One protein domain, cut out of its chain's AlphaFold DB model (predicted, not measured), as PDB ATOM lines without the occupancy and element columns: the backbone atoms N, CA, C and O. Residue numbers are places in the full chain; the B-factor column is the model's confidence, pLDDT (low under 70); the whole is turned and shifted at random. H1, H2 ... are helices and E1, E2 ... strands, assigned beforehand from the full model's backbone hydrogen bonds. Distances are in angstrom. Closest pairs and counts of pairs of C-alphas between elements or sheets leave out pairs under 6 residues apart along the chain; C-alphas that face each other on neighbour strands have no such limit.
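What this domain is: This is residues 8 to 77 of the 81 residues of the protein "Phage virion morphogenesis protein" of Pseudomonas sp. MD195_PC81_125 (UniProt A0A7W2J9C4). What is the main picture? A long helical arm, H2, sticks out from a small, loose body made of a two-strand hairpin, E1 and E2, the shorter helix H1 and a long loop that folds back on itself. What makes the length? Residues 56 to 77, of which 58 to 76 belong to H2, stand free, and this arm makes much of the long axis of the whole, which spans 65 by 28 by 12 A. What is the make-up? The printed part has 70 residues, with two named strands and two named helices in the order E1, E2, H1, H2; the sheet, order E1 - E2, is antiparallel, and the class is mixed, helices and strands. The whole is extended, with a radius of gyration of the C-alphas of 18.5 A.

Where its parts are: Where do the strands run? E1 holds residues 8 to 11, starting at C-alpha 8 at (141.837, 7.014, 355.360), and E2 holds residues 16 to 19. They measure 10.1 A and 10.2 A from first to last C-alpha. Where are the helices? H1 holds residues 22 to 32, 15.5 A long, with C-alpha 22 at (135.724, 3.032, 347.335). H2 holds residues 58 to 76, 26.7 A long, and ends with C-alpha 76 at (176.353, 12.317, 365.557).

How they stand to each other: How do E1 and E2 pair? They form a hairpin of antiparallel neighbours, with 163 degrees between their N-to-C directions. N 8 and O 19 are 2.8 A apart and N 17 and O 10 are 2.7 A apart, both within hydrogen-bond range. How near does H1 come to the hairpin? The closest C-alphas of E2 and H1 are those of Gly 19 and Ala 25, 7.4 A apart, while E1 and H1 are apart. What is near H2? H2 is apart from E1, E2 and H1. What do the helix backbones show? In H1 and H2 every O i to N i+4 pair is within hydrogen-bond range.

The domain as a whole: How large is it? The two C-alphas farthest apart, those of Leu 42 and Phe 77, are 64.7 A apart. Without the stretches that stand free, residues 11 to 16 and 56 to 77, the body has 42 residues and spans 34 by 20 by 8 A. Which links are long? The link from H1 to H2, residues 33 to 57, is long, and within it residues 36 to 37 pair with residues 46 to 47, antiparallel; the links E1 to E2 and E2 to H1 are tight. Is there a cut, and where is confidence low? The printed part has no cut; its mean pLDDT is 91.8, and residues 75 to 77 are under 70 in this predicted model.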
ATOM      1  N   LYS A   8     141.674   8.124 354.426       91.31
ATOM      2  CA  LYS A   8     141.837   7.014 355.360       91.31
ATOM      3  C   LYS A   8     143.304   6.659 355.492       91.31
ATOM      4  O   LYS A   8     144.028   6.614 354.499       91.31
ATOM      5  N   VAL A   9     143.694   6.360 356.723       92.56
ATOM      6  CA  VAL A   9     144.991   5.783 357.061       92.56
ATOM      7  C   VAL A   9     144.781   4.297 357.318       92.56
ATOM      8  O   VAL A   9     143.851   3.916 358.028       92.56
ATOM      9  N   GLN A  10     145.616   3.463 356.718       90.19
ATOM     10  CA  GLN A  10     145.660   2.022 356.947       90.19
ATOM     11  C   GLN A  10     147.116   1.629 357.128       90.19
ATOM     12  O   GLN A  10     147.953   2.048 356.334       90.19
ATOM     13  N   GLY A  11     147.420   0.825 358.137       92.69
ATOM     14  CA  GLY A  11     148.769   0.323 358.338       92.69
ATOM     15  C   GLY A  11     148.772  -1.062 358.959       92.69
ATOM     16  O   GLY A  11     147.800  -1.466 359.599       92.69
ATOM     17  N   ASP A  12     149.874  -1.762 358.748       92.69
ATOM     18  CA  ASP A  12     150.227  -3.016 359.398       92.69
ATOM     19  C   ASP A  12     151.646  -2.917 359.986       92.69
ATOM     20  O   ASP A  12     152.230  -1.834 360.050       92.69
ATOM     21  N   GLY A  13     152.206  -4.034 360.458       94.00
ATOM     22  CA  GLY A  13     153.539  -4.051 361.071       94.00
ATOM     23  C   GLY A  13     154.683  -3.631 360.137       94.00
ATOM     24  O   GLY A  13     155.777  -3.348 360.619       94.00
ATOM     25  N   ASN A  14     154.445  -3.570 358.825       93.81
ATOM     26  CA  ASN A  14     155.461  -3.290 357.814       93.81
ATOM     27  C   ASN A  14     155.160  -2.056 356.957       93.81
ATOM     28  O   ASN A  14     156.076  -1.516 356.333       93.81
ATOM     29  N   THR A  15     153.901  -1.633 356.865       92.69
ATOM     30  CA  THR A  15     153.462  -0.626 355.899       92.69
ATOM     31  C   THR A  15     152.445   0.336 356.491       92.69
ATOM     32  O   THR A  15     151.639  -0.014 357.348       92.69
ATOM     33  N   ILE A  16     152.464   1.573 355.999       91.94
ATOM     34  CA  ILE A  16     151.434   2.575 356.263       91.94
ATOM     35  C   ILE A  16     151.042   3.174 354.919       91.94
ATOM     36  O   ILE A  16     151.888   3.533 354.102       91.94
ATOM     37  N   SER A  17     149.743   3.283 354.691       89.38
ATOM     38  CA  SER A  17     149.143   3.865 353.503       89.38
ATOM     39  C   SER A  17     148.133   4.929 353.908       89.38
ATOM     40  O   SER A  17     147.394   4.787 354.885       89.38
ATOM     41  N   VAL A  18     148.107   6.014 353.141       90.00
ATOM     42  CA  VAL A  18     147.169   7.118 353.325       90.00
ATOM     43  C   VAL A  18     146.532   7.408 351.977       90.00
ATOM     44  O   VAL A  18     147.226   7.614 350.984       90.00
ATOM     45  N   GLY A  19     145.206   7.392 351.918       91.75
ATOM     46  CA  GLY A  19     144.507   7.589 350.659       91.75
ATOM     47  C   GLY A  19     142.997   7.505 350.779       91.75
ATOM     48  O   GLY A  19     142.427   7.365 351.857       91.75
ATOM     49  N   PHE A  20     142.328   7.606 349.641       92.75
ATOM     50  CA  PHE A  20     140.878   7.477 349.557       92.75
ATOM     51  C   PHE A  20     140.466   6.009 349.392       92.75
ATOM     52  O   PHE A  20     141.256   5.172 348.958       92.75
ATOM     53  N   THR A  21     139.197   5.690 349.669       91.81
ATOM     54  CA  THR A  21     138.638   4.335 349.481       91.81
ATOM     55  C   THR A  21     137.350   4.356 348.654       91.81
ATOM     56  O   THR A  21     136.712   5.401 348.494       91.81
ATOM     57  N   GLY A  22     136.973   3.205 348.087       92.19
ATOM     58  CA  GLY A  22     135.724   3.032 347.335       92.19
ATOM     59  C   GLY A  22     135.556   4.015 346.168       92.19
ATOM     60  O   GLY A  22     136.504   4.311 345.437       92.19
ATOM     61  N   ARG A  23     134.338   4.554 345.999       91.88
ATOM     62  CA  ARG A  23     134.003   5.511 344.924       91.88
ATOM     63  C   ARG A  23     134.892   6.759 344.951       91.88
ATOM     64  O   ARG A  23     135.232   7.270 343.888       91.88
ATOM     65  N   ILE A  24     135.297   7.222 346.136       92.56
ATOM     66  CA  ILE A  24     136.147   8.411 346.270       92.56
ATOM     67  C   ILE A  24     137.560   8.136 345.745       92.56
ATOM     68  O   ILE A  24     138.116   8.987 345.062       92.56
ATOM     69  N   ALA A  25     138.107   6.932 345.955       93.62
ATOM     70  CA  ALA A  25     139.403   6.546 345.382       93.62
ATOM     71  C   ALA A  25     139.403   6.570 343.852       93.62
ATOM     72  O   ALA A  25     140.368   7.032 343.244       93.62
ATOM     73  N   ARG A  26     138.308   6.115 343.227       94.62
ATOM     74  CA  ARG A  26     138.136   6.198 341.770       94.62
ATOM     75  C   ARG A  26     138.169   7.651 341.301       94.62
ATOM     76  O   ARG A  26     138.955   7.977 340.420       94.62
ATOM     77  N   ILE A  27     137.358   8.510 341.918       93.69
ATOM     78  CA  ILE A  27     137.263   9.931 341.553       93.69
ATOM     79  C   ILE A  27     138.615  10.623 341.734       93.69
ATOM     80  O   ILE A  27     139.096  11.285 340.818       93.69
ATOM     81  N   ALA A  28     139.259  10.417 342.884       93.50
ATOM     82  CA  ALA A  28     140.572  10.977 343.167       93.50
ATOM     83  C   ALA A  28     141.607  10.535 342.125       93.50
ATOM     84  O   ALA A  28     142.315  11.381 341.603       93.50
ATOM     85  N   ARG A  29     141.646   9.250 341.745       94.94
ATOM     86  CA  ARG A  29     142.547   8.743 340.694       94.94
ATOM     87  C   ARG A  29     142.281   9.389 339.334       94.94
ATOM     88  O   ARG A  29     143.224   9.716 338.619       94.94
ATOM     89  N   VAL A  30     141.009   9.554 338.973       96.62
ATOM     90  CA  VAL A  30     140.617  10.189 337.710       96.62
ATOM     91  C   VAL A  30     141.123  11.619 337.658       96.62
ATOM     92  O   VAL A  30     141.749  11.990 336.676       96.62
ATOM     93  N   HIS A  31     140.938  12.398 338.716       95.19
ATOM     94  CA  HIS A  31     141.460  13.759 338.754       95.19
ATOM     95  C   HIS A  31     142.990  13.799 338.871       95.19
ATOM     96  O   HIS A  31     143.617  14.517 338.104       95.19
ATOM     97  N   GLN A  32     143.602  12.971 339.724       94.81
ATOM     98  CA  GLN A  32     145.057  12.910 339.943       94.81
ATOM     99  C   GLN A  32     145.852  12.776 338.641       94.81
ATOM    100  O   GLN A  32     146.897  13.403 338.486       94.81
ATOM    101  N   TYR A  33     145.352  11.961 337.711       95.69
ATOM    102  CA  TYR A  33     146.018  11.665 336.440       95.69
ATOM    103  C   TYR A  33     145.253  12.197 335.219       95.69
ATOM    104  O   TYR A  33     145.561  11.830 334.085       95.69
ATOM    105  N   GLY A  34     144.215  13.013 335.440       96.56
ATOM    106  CA  GLY A  34     143.341  13.533 334.390       96.56
ATOM    107  C   GLY A  34     142.762  12.433 333.496       96.56
ATOM    108  O   GLY A  34     142.880  12.500 332.280       96.56
ATOM    109  N   LEU A  35     142.233  11.343 334.046       97.25
ATOM    110  CA  LEU A  35     141.742  10.198 333.270       97.25
ATOM    111  C   LEU A  35     140.380  10.477 332.621       97.25
ATOM    112  O   LEU A  35     139.709  11.471 332.893       97.25
ATOM    113  N   LYS A  36     139.969   9.566 331.734       96.94
ATOM    114  CA  LYS A  36     138.615   9.549 331.183       96.94
ATOM    115  C   LYS A  36     137.697   8.776 332.129       96.94
ATOM    116  O   LYS A  36     138.025   7.651 332.494       96.94
ATOM    117  N   ASP A  37     136.556   9.349 332.494       95.31
ATOM    118  CA  ASP A  37     135.543   8.675 333.315       95.31
ATOM    119  C   ASP A  37     134.139   9.196 332.980       95.31
ATOM    120  O   ASP A  37     133.984  10.184 332.260       95.31
ATOM    121  N   ARG A  38     133.111   8.518 333.487       94.56
ATOM    122  CA  ARG A  38     131.717   8.972 333.465       94.56
ATOM    123  C   ARG A  38     131.259   9.284 334.885       94.56
ATOM    124  O   ARG A  38     131.521   8.517 335.817       94.56
ATOM    125  N   ALA A  39     130.554  10.403 335.037       88.31
ATOM    126  CA  ALA A  39     130.047  10.840 336.335       88.31
ATOM    127  C   ALA A  39     129.057   9.821 336.926       88.31
ATOM    128  O   ALA A  39     129.159   9.468 338.098       88.31
ATOM    129  N   GLU A  40     128.168   9.294 336.078       90.62
ATOM    130  CA  GLU A  40     127.143   8.302 336.407       90.62
ATOM    131  C   GLU A  40     127.030   7.249 335.292       90.62
ATOM    132  O   GLU A  40     127.581   7.429 334.204       90.62
ATOM    133  N   LEU A  41     126.319   6.142 335.541       87.75
ATOM    134  CA  LEU A  41     126.251   4.983 334.631       87.75
ATOM    135  C   LEU A  41     125.845   5.352 333.189       87.75
ATOM    136  O   LEU A  41     126.404   4.798 332.242       87.75
ATOM    137  N   LEU A  42     124.917   6.300 333.039       94.06
ATOM    138  CA  LEU A  42     124.374   6.757 331.753       94.06
ATOM    139  C   LEU A  42     125.001   8.069 331.252       94.06
ATOM    140  O   LEU A  42     124.599   8.584 330.212       94.06
ATOM    141  N   ALA A  43     125.972   8.626 331.981       94.12
ATOM    142  CA  ALA A  43     126.652   9.847 331.569       94.12
ATOM    143  C   ALA A  43     127.699   9.552 330.477       94.12
ATOM    144  O   ALA A  43     128.299   8.469 330.468       94.12
ATOM    145  N   PRO A  44     127.972  10.514 329.576       95.19
ATOM    146  CA  PRO A  44     129.048  10.376 328.608       95.19
ATOM    147  C   PRO A  44     130.408  10.299 329.311       95.19
ATOM    148  O   PRO A  44     130.623  10.883 330.375       95.19
ATOM    149  N   PHE A  45     131.348   9.596 328.683       96.50
ATOM    150  CA  PHE A  45     132.733   9.598 329.133       96.50
ATOM    151  C   PHE A  45     133.414  10.909 328.750       96.50
ATOM    152  O   PHE A  45     133.532  11.223 327.563       96.50
ATOM    153  N   VAL A  46     133.955  11.609 329.740       96.38
ATOM    154  CA  VAL A  46     134.690  12.862 329.554       96.38
ATOM    155  C   VAL A  46     136.122  12.709 330.049       96.38
ATOM    156  O   VAL A  46     136.395  11.951 330.980       96.38
ATOM    157  N   LYS A  47     137.054  13.396 329.389       97.31
ATOM    158  CA  LYS A  47     138.427  13.540 329.876       97.31
ATOM    159  C   LYS A  47     138.408  14.620 330.952       97.31
ATOM    160  O   LYS A  47     137.970  15.732 330.676       97.31
ATOM    161  N   TYR A  48     138.838  14.277 332.158       95.94
ATOM    162  CA  TYR A  48     138.950  15.246 333.238       95.94
ATOM    163  C   TYR A  48     140.313  15.928 333.197       95.94
ATOM    164  O   TYR A  48     141.319  15.292 332.875       95.94
ATOM    165  N   ASP A  49     140.344  17.204 333.573       95.62
ATOM    166  CA  ASP A  49     141.601  17.909 333.794       95.62
ATOM    167  C   ASP A  49     142.376  17.257 334.936       95.62
ATOM    168  O   ASP A  49     141.796  16.831 335.946       95.62
ATOM    169  N   GLN A  50     143.698  17.222 334.781       95.38
ATOM    170  CA  GLN A  50     144.580  16.762 335.836       95.38
ATOM    171  C   GLN A  50     144.547  17.747 337.008       95.38
ATOM    172  O   GLN A  50     144.769  18.945 336.849       95.38
ATOM    173  N   ARG A  51     144.261  17.225 338.198       92.69
ATOM    174  CA  ARG A  51     144.297  17.936 339.474       92.69
ATOM    175  C   ARG A  51     145.016  17.033 340.456       92.69
ATOM    176  O   ARG A  51     144.446  16.044 340.911       92.69
ATOM    177  N   GLU A  52     146.273  17.347 340.729       89.12
ATOM    178  CA  GLU A  52     147.060  16.645 341.735       89.12
ATOM    179  C   GLU A  52     146.461  16.916 343.123       89.12
ATOM    180  O   GLU A  52     146.366  18.058 343.564       89.12
ATOM    181  N   ILE A  53     145.958  15.859 343.764       88.25
ATOM    182  CA  ILE A  53     145.273  15.904 345.067       88.25
ATOM    183  C   ILE A  53     146.153  15.266 346.148       88.25
ATOM    184  O   ILE A  53     146.119  15.694 347.299       88.25
ATOM    185  N   LEU A  54     146.918  14.234 345.784       85.69
ATOM    186  CA  LEU A  54     147.897  13.575 346.643       85.69
ATOM    187  C   LEU A  54     149.249  13.565 345.936       85.69
ATOM    188  O   LEU A  54     149.328  13.259 344.749       85.69
ATOM    189  N   GLY A  55     150.305  13.846 346.683       86.94
ATOM    190  CA  GLY A  55     151.662  13.910 346.164       86.94
ATOM    191  C   GLY A  55     152.593  14.470 347.225       86.94
ATOM    192  O   GLY A  55     152.144  15.068 348.201       86.94
ATOM    193  N   ILE A  56     153.885  14.234 347.039       86.94
ATOM    194  CA  ILE A  56     154.935  14.869 347.828       86.94
ATOM    195  C   ILE A  56     155.496  15.967 346.935       86.94
ATOM    196  O   ILE A  56     156.033  15.674 345.867       86.94
ATOM    197  N   THR A  57     155.348  17.221 347.348       90.06
ATOM    198  CA  THR A  57     155.894  18.346 346.591       90.06
ATOM    199  C   THR A  57     157.412  18.398 346.737       90.06
ATOM    200  O   THR A  57     157.980  17.862 347.688       90.06
ATOM    201  N   GLU A  58     158.106  19.095 345.837       92.94
ATOM    202  CA  GLU A  58     159.554  19.302 345.979       92.94
ATOM    203  C   GLU A  58     159.923  19.978 347.310       92.94
ATOM    204  O   GLU A  58     160.947  19.645 347.912       92.94
ATOM    205  N   ALA A  59     159.063  20.876 347.802       95.00
ATOM    206  CA  ALA A  59     159.213  21.510 349.105       95.00
ATOM    207  C   ALA A  59     159.110  20.489 350.250       95.00
ATOM    208  O   ALA A  59     159.947  20.511 351.153       95.00
ATOM    209  N   ASP A  60     158.156  19.555 350.178       93.69
ATOM    210  CA  ASP A  60     158.026  18.470 351.157       93.69
ATOM    211  C   ASP A  60     159.257  17.560 351.132       93.69
ATOM    212  O   ASP A  60     159.800  17.212 352.181       93.69
ATOM    213  N   VAL A  61     159.753  17.205 349.937       95.75
ATOM    214  CA  VAL A  61     160.973  16.398 349.811       95.75
ATOM    215  C   VAL A  61     162.166  17.127 350.429       95.75
ATOM    216  O   VAL A  61     162.941  16.516 351.168       95.75
ATOM    217  N   LYS A  62     162.329  18.424 350.148       97.19
ATOM    218  CA  LYS A  62     163.400  19.233 350.738       97.19
ATOM    219  C   LYS A  62     163.286  19.262 352.261       97.19
ATOM    220  O   LYS A  62     164.267  18.986 352.942       97.19
ATOM    221  N   PHE A  63     162.092  19.524 352.787       96.94
ATOM    222  CA  PHE A  63     161.838  19.555 354.223       96.94
ATOM    223  C   PHE A  63     162.166  18.221 354.903       96.94
ATOM    224  O   PHE A  63     162.842  18.204 355.934       96.94
ATOM    225  N   MET A  64     161.742  17.096 354.320       95.31
ATOM    226  CA  MET A  64     162.062  15.767 354.847       95.31
ATOM    227  C   MET A  64     163.568  15.494 354.825       95.31
ATOM    228  O   MET A  64     164.105  15.005 355.816       95.31
ATOM    229  N   ARG A  65     164.268  15.839 353.734       96.62
ATOM    230  CA  ARG A  65     165.731  15.683 353.642       96.62
ATOM    231  C   ARG A  65     166.457  16.508 354.698       96.62
ATOM    232  O   ARG A  65     167.300  15.962 355.403       96.62
ATOM    233  N   ASP A  66     166.106  17.782 354.832       96.56
ATOM    234  CA  ASP A  66     166.733  18.687 355.798       96.56
ATOM    235  C   ASP A  66     166.474  18.213 357.236       96.56
ATOM    236  O   ASP A  66     167.387  18.201 358.061       96.56
ATOM    237  N   SER A  67     165.256  17.742 357.521       95.56
ATOM    238  CA  SER A  67     164.889  17.183 358.828       95.56
ATOM    239  C   SER A  67     165.687  15.920 359.155       95.56
ATOM    240  O   SER A  67     166.203  15.791 360.263       95.56
ATOM    241  N   LEU A  68     165.832  15.004 358.192       95.62
ATOM    242  CA  LEU A  68     166.631  13.786 358.354       95.62
ATOM    243  C   LEU A  68     168.111  14.110 358.580       95.62
ATOM    244  O   LEU A  68     168.718  13.561 359.497       95.62
ATOM    245  N   LEU A  69     168.681  15.021 357.786       95.94
ATOM    246  CA  LEU A  69     170.069  15.456 357.950       95.94
ATOM    247  C   LEU A  69     170.296  16.078 359.325       95.94
ATOM    248  O   LEU A  69     171.241  15.686 360.001       95.94
ATOM    249  N   LEU A  70     169.408  16.974 359.766       95.06
ATOM    250  CA  LEU A  70     169.480  17.590 361.087       95.06
ATOM    251  C   LEU A  70     169.442  16.544 362.207       95.06
ATOM    252  O   LEU A  70     170.208  16.637 363.162       95.06
ATOM    253  N   GLN A  71     168.564  15.543 362.112       93.50
ATOM    254  CA  GLN A  71     168.514  14.485 363.120       93.50
ATOM    255  C   GLN A  71     169.795  13.655 363.133       93.50
ATOM    256  O   GLN A  71     170.328  13.387 364.207       93.50
ATOM    257  N   LEU A  72     170.323  13.290 361.964       93.56
ATOM    258  CA  LEU A  72     171.559  12.518 361.867       93.56
ATOM    259  C   LEU A  72     172.765  13.301 362.393       93.56
ATOM    260  O   LEU A  72     173.566  12.737 363.135       93.56
ATOM    261  N   THR A  73     172.894  14.590 362.078       93.19
ATOM    262  CA  THR A  73     174.009  15.415 362.569       93.19
ATOM    263  C   THR A  73     173.890  15.711 364.060       93.19
ATOM    264  O   THR A  73     174.893  15.626 364.766       93.19
ATOM    265  N   ASN A  74     172.678  15.959 364.568       82.38
ATOM    266  CA  ASN A  74     172.442  16.155 365.999       82.38
ATOM    267  C   ASN A  74     172.713  14.878 366.812       82.38
ATOM    268  O   ASN A  74     173.248  14.969 367.913       82.38
ATOM    269  N   ASN A  75     172.408  13.689 366.276       62.59
ATOM    270  CA  ASN A  75     172.743  12.418 366.933       62.59
ATOM    271  C   ASN A  75     174.231  12.054 366.811       62.59
ATOM    272  O   ASN A  75     174.762  11.353 367.668       62.59
ATOM    273  N   SER A  76     174.911  12.529 365.762       59.62
ATOM    274  CA  SER A  76     176.353  12.317 365.557       59.62
ATOM    275  C   SER A  76     177.221  13.185 366.476       59.62
ATOM    276  O   SER A  76     178.423  12.955 366.580       59.62
ATOM    277  N   PHE A  77     176.625  14.167 367.161       55.31
ATOM    278  CA  PHE A  77     177.290  15.055 368.113       55.31
ATOM    279  C   PHE A  77     176.769  14.810 369.538       55.31
ATOM    280  O   PHE A  77     176.252  15.708 370.200       55.31
TER     281      PHE A  77